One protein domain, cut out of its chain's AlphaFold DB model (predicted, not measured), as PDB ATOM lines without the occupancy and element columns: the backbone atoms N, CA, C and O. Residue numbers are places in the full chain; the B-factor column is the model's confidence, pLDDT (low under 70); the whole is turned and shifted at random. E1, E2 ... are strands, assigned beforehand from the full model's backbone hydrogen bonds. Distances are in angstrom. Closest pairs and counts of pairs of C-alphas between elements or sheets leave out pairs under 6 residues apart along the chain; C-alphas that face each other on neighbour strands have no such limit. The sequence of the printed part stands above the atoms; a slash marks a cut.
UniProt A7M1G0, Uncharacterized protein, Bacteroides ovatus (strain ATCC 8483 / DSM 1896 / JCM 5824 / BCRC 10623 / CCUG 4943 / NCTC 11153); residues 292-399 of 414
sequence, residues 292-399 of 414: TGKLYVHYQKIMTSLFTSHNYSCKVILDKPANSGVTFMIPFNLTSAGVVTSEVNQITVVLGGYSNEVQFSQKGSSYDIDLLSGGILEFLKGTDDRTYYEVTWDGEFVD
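AT A GLANCE: This is residues 292 to 399 of the 414 residues of an uncharacterized protein of Bacteroides ovatus (strain ATCC 8483 / DSM 1896 / JCM 5824 / BCRC 10623 / CCUG 4943 / NCTC 11153) (UniProt A7M1G0). Two strongly twisted sheets sit face to face as a sandwich, their strands at 20 degrees to each other, and each sheet is built on a long hairpin, E1 with E2 in one and E3 with E4 in the other. Short strands E5, E6 and E9 complete the first sheet, and E7 and E8 the second. The printed part has 108 residues with nine named strands, E1 to E9 in chain order, and no named helix: the class is all strand. Both sheets are branched; the first is mixed, the second antiparallel. The whole is compact, with a radius of gyration of the C-alphas of 14.8 A, yet elongated in outline, 50 by 26 by 23 A.

IN THESE COORDINATES: Find C-alpha 292 at (53.119, 32.142, 9.511), where E1, residues 292 to 303, begins; it runs 36.1 A to C-alpha 303 at (21.843, 14.094, 9.250). E2, residues 308 to 322, returns over 37.3 A and bends by 88 degrees at residue 319. E3, residues 326 to 336, covers 29.8 A and bends by 50 degrees at residue 333; E4, residues 339 to 349, covers 31.5 A. Then come E5, residues 352 to 354, E6, residues 358 to 360, E7, residues 365 to 369, and E8, residues 378 to 381. E9, residues 389 to 392, ends at C-alpha 392, (47.129, 30.307, 4.854).

HOW THE PARTS SIT: Look first at the hairpin E1 and E2, antiparallel at 163 degrees, where N 298 and O 313 are 2.8 A apart, within hydrogen-bond range. On the other side of E1 lies E9, parallel, with N 293 and O 390 at 2.8 A. On the side of E2 away from E1 lie two antiparallel neighbours: E6, with N 360 and O 312 at 2.8 A, and E5, with N 318 and O 353 at 2.8 A. In the second sheet, the hairpin E3 and E4 has N 330 and O 345 at 2.8 A. On the other side of E3 you find E7, with N 335 and O 366 at 2.7 A, and E8, with N 329 and O 378 at 2.8 A, both antiparallel to E3. Between the sheets, the closest C-alphas of E2 and E7 are those of His 310 and Ser 366, 4.7 A apart. E1 and E4 are apart.

THE WHOLE: The two C-alphas farthest apart, those of Ser 305 and Arg 386, are 51.4 A from each other. The printed part has no cut and no long link; E7 to E8 and E8 to E9 are short, the others tight. The mean pLDDT of the printed part is 79.2; residues 306 to 309, 323, 351 to 352, 363 to 364 and 382 to 387 are under 70.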
ATOM      1  N   THR A 292      53.946  32.906  10.439       84.00
ATOM      2  CA  THR A 292      53.119  32.142   9.511       84.00
ATOM      3  C   THR A 292      52.219  31.190  10.282       84.00
ATOM      4  O   THR A 292      52.484  30.847  11.429       84.00
ATOM      5  N   GLY A 293      51.118  30.763   9.689       85.62
ATOM      6  CA  GLY A 293      50.225  29.815  10.330       85.62
ATOM      7  C   GLY A 293      49.321  29.114   9.341       85.62
ATOM      8  O   GLY A 293      49.262  29.458   8.156       85.62
ATOM      9  N   LYS A 294      48.595  28.129   9.858       88.75
ATOM     10  CA  LYS A 294      47.580  27.396   9.110       88.75
ATOM     11  C   LYS A 294      46.226  27.497   9.791       88.75
ATOM     12  O   LYS A 294      46.123  27.398  11.018       88.75
ATOM     13  N   LEU A 295      45.195  27.676   8.973       89.94
ATOM     14  CA  LEU A 295      43.814  27.461   9.379       89.94
ATOM     15  C   LEU A 295      43.493  25.973   9.225       89.94
ATOM     16  O   LEU A 295      43.544  25.442   8.123       89.94
ATOM     17  N   TYR A 296      43.123  25.319  10.320       88.06
ATOM     18  CA  TYR A 296      42.606  23.957  10.309       88.06
ATOM     19  C   TYR A 296      41.091  23.993  10.397       88.06
ATOM     20  O   TYR A 296      40.523  24.669  11.260       88.06
ATOM     21  N   VAL A 297      40.442  23.238   9.517       85.88
ATOM     22  CA  VAL A 297      38.987  23.146   9.456       85.88
ATOM     23  C   VAL A 297      38.587  21.682   9.525       85.88
ATOM     24  O   VAL A 297      38.910  20.895   8.639       85.88
ATOM     25  N   HIS A 298      37.860  21.320  10.574       84.94
ATOM     26  CA  HIS A 298      37.195  20.032  10.683       84.94
ATOM     27  C   HIS A 298      35.728  20.196  10.300       84.94
ATOM     28  O   HIS A 298      35.016  21.042  10.843       84.94
ATOM     29  N   TYR A 299      35.286  19.379   9.351       82.88
ATOM     30  CA  TYR A 299      33.919  19.345   8.862       82.88
ATOM     31  C   TYR A 299      33.158  18.142   9.426       82.88
ATOM     32  O   TYR A 299      33.588  17.000   9.285       82.88
ATOM     33  N   GLN A 300      31.970  18.392   9.979       80.00
ATOM     34  CA  GLN A 300      31.055  17.353  10.429       80.00
ATOM     35  C   GLN A 300      29.666  17.534   9.817       80.00
ATOM     36  O   GLN A 300      28.979  18.537  10.026       80.00
ATOM     37  N   LYS A 301      29.197  16.495   9.123       79.81
ATOM     38  CA  LYS A 301      27.821  16.412   8.630       79.81
ATOM     39  C   LYS A 301      26.927  15.712   9.645       79.81
ATOM     40  O   LYS A 301      27.138  14.539   9.945       79.81
ATOM     41  N   ILE A 302      25.878  16.387  10.111       75.12
ATOM     42  CA  ILE A 302      24.838  15.764  10.938       75.12
ATOM     43  C   ILE A 302      23.568  15.632  10.106       75.12
ATOM     44  O   ILE A 302      23.026  16.617   9.606       75.12
ATOM     45  N   MET A 303      23.081  14.401   9.963       75.44
ATOM     46  CA  MET A 303      21.843  14.094   9.250       75.44
ATOM     47  C   MET A 303      20.817  13.520  10.221       75.44
ATOM     48  O   MET A 303      21.065  12.518  10.887       75.44
ATOM     49  N   THR A 304      19.650  14.152  10.287       74.75
ATOM     50  CA  THR A 304      18.488  13.668  11.038       74.75
ATOM     51  C   THR A 304      17.291  13.525  10.100       74.75
ATOM     52  O   THR A 304      17.328  13.977   8.958       74.75
ATOM     53  N   SER A 305      16.191  12.943  10.581       74.50
ATOM     54  CA  SER A 305      14.934  12.866   9.822       74.50
ATOM     55  C   SER A 305      14.287  14.232   9.548       74.50
ATOM     56  O   SER A 305      13.383  14.313   8.722       74.50
ATOM     57  N   LEU A 306      14.723  15.292  10.238       68.44
ATOM     58  CA  LEU A 306      14.123  16.627  10.171       68.44
ATOM     59  C   LEU A 306      15.005  17.654   9.453       68.44
ATOM     60  O   LEU A 306      14.485  18.647   8.953       68.44
ATOM     61  N   PHE A 307      16.325  17.461   9.435       69.31
ATOM     62  CA  PHE A 307      17.270  18.395   8.821       69.31
ATOM     63  C   PHE A 307      18.640  17.750   8.580       69.31
ATOM     64  O   PHE A 307      19.009  16.767   9.228       69.31
ATOM     65  N   THR A 308      19.411  18.366   7.684       68.25
ATOM     66  CA  THR A 308      20.859  18.166   7.546       68.25
ATOM     67  C   THR A 308      21.559  19.452   7.983       68.25
ATOM     68  O   THR A 308      21.135  20.528   7.565       68.25
ATOM     69  N   SER A 309      22.595  19.357   8.816       66.94
ATOM     70  CA  SER A 309      23.452  20.490   9.187       66.94
ATOM     71  C   SER A 309      24.916  20.190   8.873       66.94
ATOM     72  O   SER A 309      25.382  19.063   9.061       66.94
ATOM     73  N   HIS A 310      25.621  21.214   8.396       73.75
ATOM     74  CA  HIS A 310      27.051  21.189   8.097       73.75
ATOM     75  C   HIS A 310      27.740  22.026   9.169       73.75
ATOM     76  O   HIS A 310      27.570  23.244   9.198       73.75
ATOM     77  N   ASN A 311      28.431  21.355  10.085       75.25
ATOM     78  CA  ASN A 311      29.099  21.990  11.210       75.25
ATOM     79  C   ASN A 311      30.594  22.044  10.939       75.25
ATOM     80  O   ASN A 311      31.169  21.076  10.435       75.25
ATOM     81  N   TYR A 312      31.213  23.151  11.325       81.75
ATOM     82  CA  TYR A 312      32.643  23.353  11.167       81.75
ATOM     83  C   TYR A 312      33.251  23.671  12.516       81.75
ATOM     84  O   TYR A 312      32.716  24.477  13.274       81.75
ATOM     85  N   SER A 313      34.368  23.025  12.810       84.25
ATOM     86  CA  SER A 313      35.215  23.368  13.943       84.25
ATOM     87  C   SER A 313      36.524  23.876  13.376       84.25
ATOM     88  O   SER A 313      37.171  23.186  12.585       84.25
ATOM     89  N   CYS A 314      36.885  25.102  13.726       87.44
ATOM     90  CA  CYS A 314      38.051  25.764  13.171       87.44
ATOM     91  C   CYS A 314      39.065  26.067  14.263       87.44
ATOM     92  O   CYS A 314      38.703  26.411  15.394       87.44
ATOM     93  N   LYS A 315      40.342  25.981  13.895       88.94
ATOM     94  CA  LYS A 315      41.460  26.331  14.765       88.94
ATOM     95  C   LYS A 315      42.585  26.944  13.946       88.94
ATOM     96  O   LYS A 315      42.956  26.408  12.907       88.94
ATOM     97  N   VAL A 316      43.135  28.054  14.421       90.12
ATOM     98  CA  VAL A 316      44.340  28.655  13.846       90.12
ATOM     99  C   VAL A 316      45.528  28.230  14.694       90.12
ATOM    100  O   VAL A 316      45.484  28.366  15.917       90.12
ATOM    101  N   ILE A 317      46.579  27.727  14.049       88.25
ATOM    102  CA  ILE A 317      47.866  27.462  14.702       88.25
ATOM    103  C   ILE A 317      48.945  28.231  13.954       88.25
ATOM    104  O   ILE A 317      49.090  28.109  12.736       88.25
ATOM    105  N   LEU A 318      49.675  29.034  14.710       86.50
ATOM    106  CA  LEU A 318      50.810  29.820  14.271       86.50
ATOM    107  C   LEU A 318      52.093  29.002  14.452       86.50
ATOM    108  O   LEU A 318      52.213  28.193  15.371       86.50
ATOM    109  N   ASP A 319      53.067  29.230  13.581       83.38
ATOM    110  CA  ASP A 319      54.407  28.650  13.663       83.38
ATOM    111  C   ASP A 319      55.184  29.141  14.894       83.38
ATOM    112  O   ASP A 319      56.138  28.495  15.335       83.38
ATOM    113  N   LYS A 320      54.773  30.291  15.440       80.31
ATOM    114  CA  LYS A 320      55.341  30.969  16.603       80.31
ATOM    115  C   LYS A 320      54.238  31.662  17.409       80.31
ATOM    116  O   LYS A 320      53.240  32.097  16.831       80.31
ATOM    117  N   PRO A 321      54.401  31.801  18.735       78.62
ATOM    118  CA  PRO A 321      53.387  32.425  19.570       78.62
ATOM    119  C   PRO A 321      53.192  33.912  19.259       78.62
ATOM    120  O   PRO A 321      54.154  34.651  19.069       78.62
ATOM    121  N   ALA A 322      51.937  34.362  19.243       73.94
ATOM    122  CA  ALA A 322      51.601  35.773  19.094       73.94
ATOM    123  C   ALA A 322      51.918  36.544  20.386       73.94
ATOM    124  O   ALA A 322      51.584  36.099  21.488       73.94
ATOM    125  N   ASN A 323      52.516  37.733  20.248       67.06
ATOM    126  CA  ASN A 323      52.866  38.607  21.378       67.06
ATOM    127  C   ASN A 323      51.655  39.310  22.005       67.06
ATOM    128  O   ASN A 323      51.727  39.810  23.127       67.06
ATOM    129  N   SER A 324      50.538  39.379  21.282       71.25
ATOM    130  CA  SER A 324      49.297  39.995  21.743       71.25
ATOM    131  C   SER A 324      48.082  39.291  21.137       71.25
ATOM    132  O   SER A 324      48.222  38.365  20.341       71.25
ATOM    133  N   GLY A 325      46.876  39.707  21.532       79.25
ATOM    134  CA  GLY A 325      45.643  39.174  20.958       79.25
ATOM    135  C   GLY A 325      45.490  39.550  19.481       79.25
ATOM    136  O   GLY A 325      45.315  40.729  19.161       79.25
ATOM    137  N   VAL A 326      45.493  38.553  18.593       85.00
ATOM    138  CA  VAL A 326      45.262  38.729  17.146       85.00
ATOM    139  C   VAL A 326      43.979  38.023  16.746       85.00
ATOM    140  O   VAL A 326      43.769  36.866  17.108       85.00
ATOM    141  N   THR A 327      43.111  38.719  16.007       88.81
ATOM    142  CA  THR A 327      41.824  38.174  15.555       88.81
ATOM    143  C   THR A 327      41.818  38.008  14.044       88.81
ATOM    144  O   THR A 327      41.867  38.999  13.322       88.81
ATOM    145  N   PHE A 328      41.738  36.767  13.574       89.12
ATOM    146  CA  PHE A 328      41.633  36.423  12.158       89.12
ATOM    147  C   PHE A 328      40.169  36.412  11.713       89.12
ATOM    148  O   PHE A 328      39.293  35.918  12.429       89.12
ATOM    149  N   MET A 329      39.926  36.957  10.525       88.81
ATOM    150  CA  MET A 329      38.623  37.048   9.879       88.81
ATOM    151  C   MET A 329      38.488  35.889   8.889       88.81
ATOM    152  O   MET A 329      39.244  35.803   7.923       88.81
ATOM    153  N   ILE A 330      37.535  34.992   9.132       88.25
ATOM    154  CA  ILE A 330      37.294  33.812   8.301       88.25
ATOM    155  C   ILE A 330      35.985  34.002   7.532       88.25
ATOM    156  O   ILE A 330      34.916  34.034   8.154       88.25
ATOM    157  N   PRO A 331      36.047  34.130   6.198       85.75
ATOM    158  CA  PRO A 331      34.859  34.254   5.370       85.75
ATOM    159  C   PRO A 331      34.176  32.890   5.184       85.75
ATOM    160  O   PRO A 331      34.809  31.887   4.847       85.75
ATOM    161  N   PHE A 332      32.863  32.860   5.393       84.50
ATOM    162  CA  PHE A 332      31.992  31.722   5.123       84.50
ATOM    163  C   PHE A 332      30.788  32.164   4.294       84.50
ATOM    164  O   PHE A 332      30.280  33.269   4.449       84.50
ATOM    165  N   ASN A 333      30.257  31.265   3.479       83.62
ATOM    166  CA  ASN A 333      28.940  31.395   2.883       83.62
ATOM    167  C   ASN A 333      27.945  30.564   3.696       83.62
ATOM    168  O   ASN A 333      28.020  29.337   3.732       83.62
ATOM    169  N   LEU A 334      27.011  31.236   4.368       83.62
ATOM    170  CA  LEU A 334      25.907  30.603   5.073       83.62
ATOM    171  C   LEU A 334      24.757  30.350   4.099       83.62
ATOM    172  O   LEU A 334      24.176  31.279   3.548       83.62
ATOM    173  N   THR A 335      24.381  29.091   3.937       80.94
ATOM    174  CA  THR A 335      23.176  28.669   3.229       80.94
ATOM    175  C   THR A 335      22.090  28.303   4.234       80.94
ATOM    176  O   THR A 335      22.178  27.272   4.904       80.94
ATOM    177  N   SER A 336      21.028  29.105   4.318       80.31
ATOM    178  CA  SER A 336      19.859  28.826   5.162       80.31
ATOM    179  C   SER A 336      18.576  28.909   4.340       80.31
ATOM    180  O   SER A 336      18.356  29.872   3.610       80.31
ATOM    181  N   ALA A 337      17.740  27.866   4.401       79.50
ATOM    182  CA  ALA A 337      16.489  27.764   3.632       79.50
ATOM    183  C   ALA A 337      16.625  28.056   2.112       79.50
ATOM    184  O   ALA A 337      15.681  28.528   1.480       79.50
ATOM    185  N   GLY A 338      17.790  27.765   1.518       76.00
ATOM    186  CA  GLY A 338      18.079  27.984   0.094       76.00
ATOM    187  C   GLY A 338      18.604  29.379  -0.266       76.00
ATOM    188  O   GLY A 338      18.857  29.636  -1.440       76.00
ATOM    189  N   VAL A 339      18.793  30.266   0.714       80.44
ATOM    190  CA  VAL A 339      19.424  31.580   0.533       80.44
ATOM    191  C   VAL A 339      20.879  31.501   0.983       80.44
ATOM    192  O   VAL A 339      21.143  31.003   2.076       80.44
ATOM    193  N   VAL A 340      21.797  31.994   0.147       83.94
ATOM    194  CA  VAL A 340      23.233  32.090   0.446       83.94
ATOM    195  C   VAL A 340      23.564  33.515   0.880       83.94
ATOM    196  O   VAL A 340      23.257  34.468   0.162       83.94
ATOM    197  N   THR A 341      24.195  33.662   2.040       86.12
ATOM    198  CA  THR A 341      24.664  34.937   2.593       86.12
ATOM    199  C   THR A 341      26.124  34.821   3.007       86.12
ATOM    200  O   THR A 341      26.472  33.918   3.762       86.12
ATOM    201  N   SER A 342      26.969  35.746   2.552       84.38
ATOM    202  CA  SER A 342      28.361  35.817   2.997       84.38
ATOM    203  C   SER A 342      28.430  36.359   4.426       84.38
ATOM    204  O   SER A 342      27.901  37.432   4.723       84.38
ATOM    205  N   GLU A 343      29.087  35.616   5.306       83.00
ATOM    206  CA  GLU A 343      29.326  35.947   6.706       83.00
ATOM    207  C   GLU A 343      30.829  35.957   6.983       83.00
ATOM    208  O   GLU A 343      31.581  35.139   6.457       83.00
ATOM    209  N   VAL A 344      31.279  36.872   7.842       82.44
ATOM    210  CA  VAL A 344      32.668  36.899   8.306       82.44
ATOM    211  C   VAL A 344      32.686  36.554   9.783       82.44
ATOM    212  O   VAL A 344      32.156  37.294  10.612       82.44
ATOM    213  N   ASN A 345      33.302  35.423  10.104       84.06
ATOM    214  CA  ASN A 345      33.465  34.944  11.467       84.06
ATOM    215  C   ASN A 345      34.860  35.278  12.000       84.06
ATOM    216  O   ASN A 345      35.789  35.520  11.235       84.06
ATOM    217  N   GLN A 346      35.006  35.316  13.323       86.44
ATOM    218  CA  GLN A 346      36.235  35.753  13.981       86.44
ATOM    219  C   GLN A 346      36.820  34.642  14.846       86.44
ATOM    220  O   GLN A 346      36.099  34.007  15.614       86.44
ATOM    221  N   ILE A 347      38.133  34.440  14.746       87.50
ATOM    222  CA  ILE A 347      38.888  33.559  15.638       87.50
ATOM    223  C   ILE A 347      40.056  34.337  16.228       87.50
ATOM    224  O   ILE A 347      40.879  34.886  15.498       87.50
ATOM    225  N   THR A 348      40.138  34.361  17.556       87.19
ATOM    226  CA  THR A 348      41.190  35.079  18.277       87.19
ATOM    227  C   THR A 348      42.230  34.112  18.835       87.19
ATOM    228  O   THR A 348      41.895  33.136  19.509       87.19
ATOM    229  N   VAL A 349      43.500  34.423  18.591       84.56
ATOM    230  CA  VAL A 349      44.657  33.832  19.272       84.56
ATOM    231  C   VAL A 349      45.041  34.783  20.402       84.56
ATOM    232  O   VAL A 349      45.425  35.923  20.142       84.56
ATOM    233  N   VAL A 350      44.888  34.350  21.656       72.25
ATOM    234  CA  VAL A 350      45.218  35.148  22.848       72.25
ATOM    235  C   VAL A 350      46.408  34.495  23.537       72.25
ATOM    236  O   VAL A 350      46.244  33.391  24.035       72.25
ATOM    237  N   LEU A 351      47.558  35.183  23.593       64.12
ATOM    238  CA  LEU A 351      48.755  34.767  24.349       64.12
ATOM    239  C   LEU A 351      49.126  33.284  24.134       64.12
ATOM    240  O   LEU A 351      48.776  32.419  24.931       64.12
ATOM    241  N   GLY A 352      49.851  32.998  23.049       67.62
ATOM    242  CA  GLY A 352      50.245  31.639  22.665       67.62
ATOM    243  C   GLY A 352      50.312  31.451  21.148       67.62
ATOM    244  O   GLY A 352      50.153  32.405  20.388       67.62
ATOM    245  N   GLY A 353      50.575  30.221  20.699       80.00
ATOM    246  CA  GLY A 353      50.690  29.859  19.275       80.00
ATOM    247  C   GLY A 353      49.407  29.351  18.622       80.00
ATOM    248  O   GLY A 353      49.456  28.915  17.478       80.00
ATOM    249  N   TYR A 354      48.264  29.350  19.309       86.56
ATOM    250  CA  TYR A 354      47.040  28.737  18.788       86.56
ATOM    251  C   TYR A 354      45.769  29.389  19.336       86.56
ATOM    252  O   TYR A 354      45.765  29.985  20.414       86.56
ATOM    253  N   SER A 355      44.674  29.280  18.583       87.88
ATOM    254  CA  SER A 355      43.345  29.698  19.032       87.88
ATOM    255  C   SER A 355      42.641  28.584  19.803       87.88
ATOM    256  O   SER A 355      42.901  27.399  19.585       87.88
ATOM    257  N   ASN A 356      41.654  28.954  20.620       84.50
ATOM    258  CA  ASN A 356      40.640  27.988  21.044       84.50
ATOM    259  C   ASN A 356      39.894  27.434  19.818       84.50
ATOM    260  O   ASN A 356      39.808  28.100  18.780       84.50
ATOM    261  N   GLU A 357      39.346  26.225  19.947       86.06
ATOM    262  CA  GLU A 357      38.414  25.685  18.959       86.06
ATOM    263  C   GLU A 357      37.150  26.547  18.932       86.06
ATOM    264  O   GLU A 357      36.514  26.779  19.965       86.06
ATOM    265  N   VAL A 358      36.783  27.018  17.741       84.81
ATOM    266  CA  VAL A 358      35.528  27.740  17.522       84.81
ATOM    267  C   VAL A 358      34.621  26.876  16.663       84.81
ATOM    268  O   VAL A 358      34.997  26.466  15.563       84.81
ATOM    269  N   GLN A 359      33.427  26.596  17.181       82.94
ATOM    270  CA  GLN A 359      32.420  25.803  16.491       82.94
ATOM    271  C   GLN A 359      31.401  26.706  15.807       82.94
ATOM    272  O   GLN A 359      30.700  27.489  16.450       82.94
ATOM    273  N   PHE A 360      31.273  26.534  14.497       79.25
ATOM    274  CA  PHE A 360      30.263  27.169  13.668       79.25
ATOM    275  C   PHE A 360      29.192  26.130  13.347       79.25
ATOM    276  O   PHE A 360      29.388  25.217  12.540       79.25
ATOM    277  N   SER A 361      28.061  26.234  14.044       72.31
ATOM    278  CA  SER A 361      26.921  25.342  13.854       72.31
ATOM    279  C   SER A 361      25.607  26.094  14.009       72.31
ATOM    280  O   SER A 361      25.408  26.868  14.946       72.31
ATOM    281  N   GLN A 362      24.678  25.845  13.088       71.38
ATOM    282  CA  GLN A 362      23.316  26.353  13.180       71.38
ATOM    283  C   GLN A 362      22.341  25.314  12.626       71.38
ATOM    284  O   GLN A 362      22.540  24.723  11.564       71.38
ATOM    285  N   LYS A 363      21.258  25.070  13.366       68.94
ATOM    286  CA  LYS A 363      20.246  24.077  12.995       68.94
ATOM    287  C   LYS A 363      19.550  24.478  11.690       68.94
ATOM    288  O   LYS A 363      18.904  25.516  11.637       68.94
ATOM    289  N   GLY A 364      19.610  23.605  10.684       66.56
ATOM    290  CA  GLY A 364      18.943  23.814   9.392       66.56
ATOM    291  C   GLY A 364      19.685  24.742   8.424       66.56
ATOM    292  O   GLY A 364      19.134  25.052   7.369       66.56
ATOM    293  N   SER A 365      20.916  25.140   8.755       73.25
ATOM    294  CA  SER A 365      21.797  25.908   7.875       73.25
ATOM    295  C   SER A 365      23.064  25.110   7.539       73.25
ATOM    296  O   SER A 365      23.404  24.134   8.216       73.25
ATOM    297  N   SER A 366      23.743  25.495   6.460       72.75
ATOM    298  CA  SER A 366      25.025  24.922   6.031       72.75
ATOM    299  C   SER A 366      26.030  26.041   5.801       72.75
ATOM    300  O   SER A 366      25.663  27.044   5.207       72.75
ATOM    301  N   TYR A 367      27.260  25.881   6.271       73.94
ATOM    302  CA  TYR A 367      28.343  26.835   6.029       73.94
ATOM    303  C   TYR A 367      29.273  26.276   4.951       73.94
ATOM    304  O   TYR A 367      29.485  25.075   4.921       73.94
ATOM    305  N   ASP A 368      29.843  27.123   4.104       77.06
ATOM    306  CA  ASP A 368      30.928  26.762   3.186       77.06
ATOM    307  C   ASP A 368      32.058  27.775   3.353       77.06
ATOM    308  O   ASP A 368      31.796  28.975   3.399       77.06
ATOM    309  N   ILE A 369      33.307  27.321   3.481       81.00
ATOM    310  CA  ILE A 369      34.443  28.243   3.605       81.00
ATOM    311  C   ILE A 369      34.625  29.009   2.292       81.00
ATOM    312  O   ILE A 369      34.795  28.407   1.232       81.00
ATOM    313  N   ASP A 370      34.575  30.338   2.358       83.50
ATOM    314  CA  ASP A 370      34.691  31.216   1.188       83.50
ATOM    315  C   ASP A 370      36.123  31.737   1.051       83.50
ATOM    316  O   ASP A 370      36.400  32.936   1.054       83.50
ATOM    317  N   LEU A 371      37.065  30.792   1.014       82.06
ATOM    318  CA  LEU A 371      38.486  31.061   0.869       82.06
ATOM    319  C   LEU A 371      39.097  30.065  -0.118       82.06
ATOM    320  O   LEU A 371      38.918  28.851   0.002       82.06
ATOM    321  N   LEU A 372      39.841  30.575  -1.096       81.88
ATOM    322  CA  LEU A 372      40.565  29.736  -2.051       81.88
ATOM    323  C   LEU A 372      41.773  29.071  -1.375       81.88
ATOM    324  O   LEU A 372      42.345  29.619  -0.435       81.88
ATOM    325  N   SER A 373      42.192  27.908  -1.878       79.38
ATOM    326  CA  SER A 373      43.467  27.295  -1.483       79.38
ATOM    327  C   SER A 373      44.628  28.259  -1.760       79.38
ATOM    328  O   SER A 373      44.707  28.850  -2.836       79.38
ATOM    329  N   GLY A 374      45.531  28.409  -0.796       75.44
ATOM    330  CA  GLY A 374      46.575  29.434  -0.752       75.44
ATOM    331  C   GLY A 374      46.079  30.820  -0.319       75.44
ATOM    332  O   GLY A 374      46.867  31.760  -0.290       75.44
ATOM    333  N   GLY A 375      44.789  30.968  -0.001       79.81
ATOM    334  CA  GLY A 375      44.206  32.219   0.464       79.81
ATOM    335  C   GLY A 375      44.759  32.621   1.829       79.81
ATOM    336  O   GLY A 375      44.889  31.783   2.722       79.81
ATOM    337  N   ILE A 376      45.071  33.909   1.970       83.88
ATOM    338  CA  ILE A 376      45.556  34.509   3.216       83.88
ATOM    339  C   ILE A 376      44.361  35.094   3.969       83.88
ATOM    340  O   ILE A 376      43.531  35.784   3.375       83.88
ATOM    341  N   LEU A 377      44.280  34.834   5.273       84.31
ATOM    342  CA  LEU A 377      43.258  35.435   6.129       84.31
ATOM    343  C   LEU A 377      43.575  36.899   6.442       84.31
ATOM    344  O   LEU A 377      44.691  37.244   6.833       84.31
ATOM    345  N   GLU A 378      42.555  37.748   6.358       85.06
ATOM    346  CA  GLU A 378      42.616  39.095   6.919       85.06
ATOM    347  C   GLU A 378      42.561  39.036   8.451       85.06
ATOM    348  O   GLU A 378      42.001  38.105   9.035       85.06
ATOM    349  N   PHE A 379      43.127  40.031   9.134       85.94
ATOM    350  CA  PHE A 379      43.121  40.064  10.594       85.94
ATOM    351  C   PHE A 379      43.058  41.481  11.161       85.94
ATOM    352  O   PHE A 379      43.498  42.455  10.549       85.94
ATOM    353  N   LEU A 380      42.518  41.575  12.374       79.81
ATOM    354  CA  LEU A 380      42.445  42.784  13.184       79.81
ATOM    355  C   LEU A 380      43.415  42.669  14.366       79.81
ATOM    356  O   LEU A 380      43.499  41.631  15.031       79.81
ATOM    357  N   LYS A 381      44.145  43.756  14.630       70.12
ATOM    358  CA  LYS A 381      45.129  43.844  15.717       70.12
ATOM    359  C   LYS A 381      44.463  44.341  17.003       70.12
ATOM    360  O   LYS A 381      43.805  45.379  16.979       70.12
ATOM    361  N   GLY A 382      44.634  43.610  18.109       58.00
ATOM    362  CA  GLY A 382      44.023  43.940  19.404       58.00
ATOM    363  C   GLY A 382      44.733  45.054  20.189       58.00
ATOM    364  O   GLY A 382      44.067  45.830  20.866       58.00
ATOM    365  N   THR A 383      46.060  45.163  20.080       58.62
ATOM    366  CA  THR A 383      46.932  46.201  20.685       58.62
ATOM    367  C   THR A 383      48.228  46.316  19.865       58.62
ATOM    368  O   THR A 383      48.445  45.430  19.046       58.62
ATOM    369  N   ASP A 384      49.047  47.367  20.064       52.41
ATOM    370  CA  ASP A 384      50.270  47.780  19.318       52.41
ATOM    371  C   ASP A 384      51.325  46.677  19.024       52.41
ATOM    372  O   ASP A 384      52.485  46.751  19.423       52.41
ATOM    373  N   ASP A 385      50.944  45.653  18.269       56.16
ATOM    374  CA  ASP A 385      51.810  44.594  17.784       56.16
ATOM    375  C   ASP A 385      52.282  44.945  16.374       56.16
ATOM    376  O   ASP A 385      51.512  45.001  15.403       56.16
ATOM    377  N   ARG A 386      53.582  45.221  16.264       57.03
ATOM    378  CA  ARG A 386      54.252  45.542  15.000       57.03
ATOM    379  C   ARG A 386      54.551  44.296  14.156       57.03
ATOM    380  O   ARG A 386      55.105  44.437  13.069       57.03
ATOM    381  N   THR A 387      54.136  43.108  14.602       66.06
ATOM    382  CA  THR A 387      54.306  41.842  13.875       66.06
ATOM    383  C   THR A 387      53.307  41.714  12.717       66.06
ATOM    384  O   THR A 387      52.177  42.221  12.764       66.06
ATOM    385  N   TYR A 388      53.748  41.052  11.647       72.00
ATOM    386  CA  TYR A 388      52.928  40.680  10.495       72.00
ATOM    387  C   TYR A 388      52.531  39.210  10.626       72.00
ATOM    388  O   TYR A 388      53.384  38.374  10.923       72.00
ATOM    389  N   TYR A 389      51.255  38.913  10.392       78.56
ATOM    390  CA  TYR A 389      50.699  37.569  10.478       78.56
ATOM    391  C   TYR A 389      50.232  37.127   9.097       78.56
ATOM    392  O   TYR A 389      49.537  37.874   8.412       78.56
ATOM    393  N   GLU A 390      50.598  35.917   8.702       84.00
ATOM    394  CA  GLU A 390      50.131  35.297   7.470       84.00
ATOM    395  C   GLU A 390      49.584  33.914   7.802       84.00
ATOM    396  O   GLU A 390      50.332  32.992   8.113       84.00
ATOM    397  N   VAL A 391      48.262  33.765   7.764       86.06
ATOM    398  CA  VAL A 391      47.620  32.460   7.939       86.06
ATOM    399  C   VAL A 391      47.069  32.028   6.600       86.06
ATOM    400  O   VAL A 391      46.238  32.724   6.020       86.06
ATOM    401  N   THR A 392      47.544  30.881   6.130       85.50
ATOM    402  CA  THR A 392      47.129  30.307   4.854       85.50
ATOM    403  C   THR A 392      46.159  29.153   5.069       85.50
ATOM    404  O   THR A 392      46.220  28.421   6.063       85.50
ATOM    405  N   TRP A 393      45.246  29.002   4.120       84.50
ATOM    406  CA  TRP A 393      44.387  27.832   3.974       84.50
ATOM    407  C   TRP A 393      44.891  26.996   2.808       84.50
ATOM    408  O   TRP A 393      45.073  27.528   1.720       84.50
ATOM    409  N   ASP A 394      45.095  25.699   2.995       79.94
ATOM    410  CA  ASP A 394      45.558  24.794   1.935       79.94
ATOM    411  C   ASP A 394      44.421  24.017   1.252       79.94
ATOM    412  O   ASP A 394      44.676  23.213   0.360       79.94
ATOM    413  N   GLY A 395      43.161  24.287   1.608       78.50
ATOM    414  CA  GLY A 395      42.015  23.593   1.020       78.50
ATOM    415  C   GLY A 395      41.695  22.245   1.666       78.50
ATOM    416  O   GLY A 395      40.730  21.606   1.240       78.50
ATOM    417  N   GLU A 396      42.464  21.802   2.664       78.56
ATOM    418  CA  GLU A 396      42.337  20.464   3.241       78.56
ATOM    419  C   GLU A 396      41.526  20.452   4.544       78.56
ATOM    420  O   GLU A 396      41.863  21.097   5.538       78.56
ATOM    421  N   PHE A 397      40.454  19.656   4.566       80.19
ATOM    422  CA  PHE A 397      39.722  19.367   5.797       80.19
ATOM    423  C   PHE A 397      40.443  18.294   6.610       80.19
ATOM    424  O   PHE A 397      40.912  17.299   6.059       80.19
ATOM    425  N   VAL A 398      40.468  18.467   7.929       79.69
ATOM    426  CA  VAL A 398      41.056  17.493   8.856       79.69
ATOM    427  C   VAL A 398      39.972  16.720   9.604       79.69
ATOM    428  O   VAL A 398      38.971  17.299  10.024       79.69
ATOM    429  N   ASP A 399      40.184  15.419   9.811       78.69
ATOM    430  CA  ASP A 399      39.274  14.566  10.600       78.69
ATOM    431  C   ASP A 399      39.331  14.894  12.102       78.69
ATOM    432  O   ASP A 399      38.353  14.759  12.834       78.69
TER     433      ASP A 399